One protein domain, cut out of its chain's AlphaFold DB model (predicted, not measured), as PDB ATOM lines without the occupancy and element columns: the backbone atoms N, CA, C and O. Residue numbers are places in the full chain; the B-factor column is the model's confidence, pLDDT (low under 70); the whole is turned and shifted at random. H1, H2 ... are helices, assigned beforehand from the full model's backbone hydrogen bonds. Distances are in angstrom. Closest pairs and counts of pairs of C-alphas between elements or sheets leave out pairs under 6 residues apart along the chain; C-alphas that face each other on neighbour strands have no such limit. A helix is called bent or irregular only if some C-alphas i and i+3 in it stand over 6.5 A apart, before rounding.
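AT A GLANCE: This is residues 43 to 82 of the 82 residues of the protein "30S ribosomal protein S21" of Candidatus Uhrbacteria bacterium CG10_big_fil_rev_8_21_14_0_10_50_16 (UniProt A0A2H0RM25). What does the printed part look like? It is a flat, open V: one long helix, H1, makes the longest axis and one arm, and past its end the backbone folds back through the short helix H2 into a tail, residues 76 to 82, that sticks out as part of the other arm. What is it built of? The printed part has 40 residues with two named helices, H1 then H2, and no named strand; its class is all helix. How spread out is it? It is only just loose, close to extended, with a radius of gyration of the C-alphas of 13.1 A and spans of 38 by 28 by 6 A.

HOW THE PARTS SIT: How near do the helices come? H1, residues 44 to 66, and H2, residues 72 to 75, are only just apart, their closest C-alphas 8.0 A from each other. How are they joined? A tight link of 5 residues runs between them. Which residues stand free? Residues 43 to 59, of which 44 to 59 belong to H1, and residues 76 to 82 stand free. What do the backbones show? In H1 every O i to N i+4 pair is within hydrogen-bond range; H2 is too short for such a pair, but its one O i to N i+3 pair is within range.

IN THESE COORDINATES: Where does H1 run? It runs 33.1 A from C-alpha 44 at (1.930, -14.618, -72.558) to C-alpha 66 at (-6.861, 11.479, -90.979), and it is not bent. Where does H2 end? It ends with C-alpha 75 at (-13.316, -1.038, -93.539).

THE WHOLE: How large is it? The two C-alphas farthest apart, those of Asn 43 and Gly 68, are 38.1 A apart. Is anything missing or uncertain? The printed part has no cut and ends at residue 82, the chain's last; its mean pLDDT is 88.1, and residues 81 to 82 are under 70.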
ATOM      1  N   ASN A  43      -0.778 -18.437 -74.171       89.69
ATOM      2  CA  ASN A  43       0.436 -18.066 -73.443       89.69
ATOM      3  C   ASN A  43       0.700 -16.545 -73.500       89.69
ATOM      4  O   ASN A  43       0.087 -15.806 -74.283       89.69
ATOM      5  N   PHE A  44       1.617 -16.051 -72.660       91.00
ATOM      6  CA  PHE A  44       1.930 -14.618 -72.558       91.00
ATOM      7  C   PHE A  44       2.277 -13.993 -73.919       91.00
ATOM      8  O   PHE A  44       1.715 -12.962 -74.302       91.00
ATOM      9  N   THR A  45       3.133 -14.662 -74.692       92.38
ATOM     10  CA  THR A  45       3.559 -14.222 -76.026       92.38
ATOM     11  C   THR A  45       2.383 -14.122 -76.996       92.38
ATOM     12  O   THR A  45       2.234 -13.112 -77.684       92.38
ATOM     13  N   GLY A  46       1.480 -15.105 -76.997       90.38
ATOM     14  CA  GLY A  46       0.273 -15.108 -77.821       90.38
ATOM     15  C   GLY A  46      -0.691 -13.975 -77.462       90.38
ATOM     16  O   GLY A  46      -1.250 -13.324 -78.352       90.38
ATOM     17  N   ARG A  47      -0.849 -13.669 -76.166       90.50
ATOM     18  CA  ARG A  47      -1.635 -12.510 -75.701       90.50
ATOM     19  C   ARG A  47      -1.001 -11.192 -76.155       90.50
ATOM     20  O   ARG A  47      -1.701 -10.341 -76.711       90.50
ATOM     21  N   LYS A  48       0.319 -11.043 -75.983       93.44
ATOM     22  CA  LYS A  48       1.082  -9.855 -76.406       93.44
ATOM     23  C   LYS A  48       0.972  -9.635 -77.915       93.44
ATOM     24  O   LYS A  48       0.647  -8.529 -78.343       93.44
ATOM     25  N   PHE A  49       1.142 -10.684 -78.717       94.69
ATOM     26  CA  PHE A  49       1.044 -10.606 -80.175       94.69
ATOM     27  C   PHE A  49      -0.347 -10.155 -80.642       94.69
ATOM     28  O   PHE A  49      -0.462  -9.235 -81.456       94.69
ATOM     29  N   LYS A  50      -1.421 -10.735 -80.077       91.62
ATOM     30  CA  LYS A  50      -2.803 -10.312 -80.370       91.62
ATOM     31  C   LYS A  50      -3.026  -8.834 -80.027       91.62
ATOM     32  O   LYS A  50      -3.600  -8.110 -80.843       91.62
ATOM     33  N   LYS A  51      -2.536  -8.369 -78.869       94.12
ATOM     34  CA  LYS A  51      -2.647  -6.963 -78.437       94.12
ATOM     35  C   LYS A  51      -1.907  -6.016 -79.386       94.12
ATOM     36  O   LYS A  51      -2.505  -5.064 -79.882       94.12
ATOM     37  N   VAL A  52      -0.643  -6.308 -79.698       96.50
ATOM     38  CA  VAL A  52       0.184  -5.500 -80.613       96.50
ATOM     39  C   VAL A  52      -0.454  -5.411 -81.997       96.50
ATOM     40  O   VAL A  52      -0.540  -4.326 -82.572       96.50
ATOM     41  N   ARG A  53      -0.963  -6.529 -82.527       94.62
ATOM     42  CA  ARG A  53      -1.681  -6.541 -83.807       94.62
ATOM     43  C   ARG A  53      -2.908  -5.626 -83.784       94.62
ATOM     44  O   ARG A  53      -3.119  -4.888 -84.743       94.62
ATOM     45  N   GLY A  54      -3.699  -5.663 -82.709       92.25
ATOM     46  CA  GLY A  54      -4.863  -4.791 -82.541       92.25
ATOM     47  C   GLY A  54      -4.495  -3.306 -82.582       92.25
ATOM     48  O   GLY A  54      -5.115  -2.545 -83.322       92.25
ATOM     49  N   ILE A  55      -3.433  -2.921 -81.869       96.06
ATOM     50  CA  ILE A  55      -2.919  -1.542 -81.845       96.06
ATOM     51  C   ILE A  55      -2.471  -1.099 -83.244       96.06
ATOM     52  O   ILE A  55      -2.887  -0.042 -83.709       96.06
ATOM     53  N   LYS A  56      -1.694  -1.927 -83.958       96.06
ATOM     54  CA  LYS A  56      -1.242  -1.618 -85.329       96.06
ATOM     55  C   LYS A  56      -2.412  -1.364 -86.282       96.06
ATOM     56  O   LYS A  56      -2.372  -0.426 -87.072       96.06
ATOM     57  N   ILE A  57      -3.465  -2.181 -86.201       92.38
ATOM     58  CA  ILE A  57      -4.666  -2.019 -87.034       92.38
ATOM     59  C   ILE A  57      -5.403  -0.721 -86.681       92.38
ATOM     60  O   ILE A  57      -5.820  -0.002 -87.585       92.38
ATOM     61  N   ALA A  58      -5.554  -0.413 -85.390       92.88
ATOM     62  CA  ALA A  58      -6.208   0.814 -84.940       92.88
ATOM     63  C   ALA A  58      -5.451   2.068 -85.407       92.88
ATOM     64  O   ALA A  58      -6.066   2.972 -85.970       92.88
ATOM     65  N   LEU A  59      -4.122   2.078 -85.261       95.50
ATOM     66  CA  LEU A  59      -3.257   3.161 -85.735       95.50
ATOM     67  C   LEU A  59      -3.364   3.352 -87.251       95.50
ATOM     68  O   LEU A  59      -3.586   4.469 -87.710       95.50
ATOM     69  N   LYS A  60      -3.281   2.261 -88.028       93.25
ATOM     70  CA  LYS A  60      -3.428   2.316 -89.489       93.25
ATOM     71  C   LYS A  60      -4.778   2.916 -89.891       93.25
ATOM     72  O   LYS A  60      -4.824   3.774 -90.765       93.25
ATOM     73  N   ARG A  61      -5.868   2.495 -89.240       91.12
ATOM     74  CA  ARG A  61      -7.215   3.032 -89.499       91.12
ATOM     75  C   ARG A  61      -7.308   4.522 -89.191       91.12
ATOM     76  O   ARG A  61      -7.786   5.268 -90.034       91.12
ATOM     77  N   GLY A  62      -6.825   4.954 -88.026       93.06
ATOM     78  CA  GLY A  62      -6.824   6.373 -87.654       93.06
ATOM     79  C   GLY A  62      -6.025   7.230 -88.637       93.06
ATOM     80  O   GLY A  62      -6.478   8.300 -89.031       93.06
ATOM     81  N   TRP A  63      -4.879   6.728 -89.099       95.12
ATOM     82  CA  TRP A  63      -4.063   7.406 -90.104       95.12
ATOM     83  C   TRP A  63      -4.763   7.514 -91.467       95.12
ATOM     84  O   TRP A  63      -4.769   8.591 -92.060       95.12
ATOM     85  N   LEU A  64      -5.397   6.438 -91.947       94.00
ATOM     86  CA  LEU A  64      -6.153   6.449 -93.209       94.00
ATOM     87  C   LEU A  64      -7.309   7.453 -93.172       94.00
ATOM     88  O   LEU A  64      -7.493   8.203 -94.124       94.00
ATOM     89  N   ILE A  65      -8.041   7.501 -92.053       92.19
ATOM     90  CA  ILE A  65      -9.124   8.470 -91.841       92.19
ATOM     91  C   ILE A  65      -8.562   9.896 -91.840       92.19
ATOM     92  O   ILE A  65      -9.065  10.750 -92.561       92.19
ATOM     93  N   LYS A  66      -7.484  10.149 -91.085       94.06
ATOM     94  CA  LYS A  66      -6.861  11.479 -90.979       94.06
ATOM     95  C   LYS A  66      -6.324  11.995 -92.318       94.06
ATOM     96  O   LYS A  66      -6.330  13.195 -92.554       94.06
ATOM     97  N   THR A  67      -5.828  11.103 -93.170       93.56
ATOM     98  CA  THR A  67      -5.221  11.454 -94.465       93.56
ATOM     99  C   THR A  67      -6.207  11.443 -95.630       93.56
ATOM    100  O   THR A  67      -5.799  11.718 -96.754       93.56
ATOM    101  N   GLY A  68      -7.478  11.095 -95.397       90.62
ATOM    102  CA  GLY A  68      -8.493  10.989 -96.450       90.62
ATOM    103  C   GLY A  68      -8.262   9.840 -97.442       90.62
ATOM    104  O   GLY A  68      -8.993   9.718 -98.415       90.62
ATOM    105  N   LYS A  69      -7.273   8.970 -97.200       90.31
ATOM    106  CA  LYS A  69      -6.931   7.821 -98.063       90.31
ATOM    107  C   LYS A  69      -7.764   6.575 -97.766       90.31
ATOM    108  O   LYS A  69      -7.424   5.484 -98.217       90.31
ATOM    109  N   ALA A  70      -8.791   6.705 -96.935       89.12
ATOM    110  CA  ALA A  70      -9.579   5.575 -96.489       89.12
ATOM    111  C   ALA A  70     -10.561   5.151 -97.588       89.12
ATOM    112  O   ALA A  70     -11.453   5.912 -97.954       89.12
ATOM    113  N   THR A  71     -10.398   3.935 -98.101       88.06
ATOM    114  CA  THR A  71     -11.318   3.357 -99.087       88.06
ATOM    115  C   THR A  71     -12.409   2.538 -98.398       88.06
ATOM    116  O   THR A  71     -12.251   2.087 -97.259       88.06
ATOM    117  N   GLU A  72     -13.529   2.297 -99.082       80.81
ATOM    118  CA  GLU A  72     -14.598   1.436 -98.554       80.81
ATOM    119  C   GLU A  72     -14.107  -0.007 -98.308       80.81
ATOM    120  O   GLU A  72     -14.548  -0.695 -97.380       80.81
ATOM    121  N   GLU A  73     -13.106  -0.446 -99.073       82.44
ATOM    122  CA  GLU A  73     -12.470  -1.752 -98.915       82.44
ATOM    123  C   GLU A  73     -11.672  -1.884 -97.608       82.44
ATOM    124  O   GLU A  73     -11.659  -2.965 -97.009       82.44
ATOM    125  N   ASP A  74     -11.074  -0.798 -97.105       83.56
ATOM    126  CA  ASP A  74     -10.266  -0.802 -95.874       83.56
ATOM    127  C   ASP A  74     -11.091  -1.117 -94.614       83.56
ATOM    128  O   ASP A  74     -10.576  -1.652 -93.616       83.56
ATOM    129  N   PHE A  75     -12.388  -0.804 -94.647       82.81
ATOM    130  CA  PHE A  75     -13.316  -1.038 -93.539       82.81
ATOM    131  C   PHE A  75     -14.180  -2.278 -93.724       82.81
ATOM    132  O   PHE A  75     -14.834  -2.715 -92.768       82.81
ATOM    133  N   ARG A  76     -14.155  -2.888 -94.912       85.81
ATOM    134  CA  ARG A  76     -14.972  -4.059 -95.203       85.81
ATOM    135  C   ARG A  76     -14.568  -5.220 -94.286       85.81
ATOM    136  O   ARG A  76     -13.392  -5.598 -94.223       85.81
ATOM    137  N   PRO A  77     -15.513  -5.837 -93.552       78.94
ATOM    138  CA  PRO A  77     -15.191  -6.995 -92.736       78.94
ATOM    139  C   PRO A  77     -14.724  -8.129 -93.652       78.94
ATOM    140  O   PRO A  77     -15.494  -8.622 -94.479       78.94
ATOM    141  N   LYS A  78     -13.463  -8.565 -93.503       78.50
ATOM    142  CA  LYS A  78     -12.962  -9.756 -94.203       78.50
ATOM    143  C   LYS A  78     -13.891 -10.923 -93.876       78.50
ATOM    144  O   LYS A  78     -13.973 -11.347 -92.720       78.50
ATOM    145  N   ARG A  79     -14.588 -11.437 -94.894       77.94
ATOM    146  CA  ARG A  79     -15.360 -12.676 -94.782       77.94
ATOM    147  C   ARG A  79     -14.393 -13.757 -94.310       77.94
ATOM    148  O   ARG A  79     -13.452 -14.103 -95.020       77.94
ATOM    149  N   ARG A  80     -14.591 -14.262 -93.091       71.06
ATOM    150  CA  ARG A  80     -13.924 -15.489 -92.657       71.06
ATOM    151  C   ARG A  80     -14.455 -16.592 -93.566       71.06
ATOM    152  O   ARG A  80     -15.630 -16.935 -93.448       71.06
ATOM    153  N   ARG A  81     -13.627 -17.070 -94.504       61.34
ATOM    154  CA  ARG A  81     -13.888 -18.344 -95.183       61.34
ATOM    155  C   ARG A  81     -14.014 -19.382 -94.062       61.34
ATOM    156  O   ARG A  81     -13.156 -19.405 -93.176       61.34
ATOM    157  N   ARG A  82     -15.178 -20.027 -94.001       50.66
ATOM    158  CA  ARG A  82     -15.437 -21.119 -93.063       50.66
ATOM    159  C   ARG A  82     -14.594 -22.313 -93.459       50.66
ATOM    160  O   ARG A  82     -14.411 -22.473 -94.684       50.66
TER     161      ARG A  82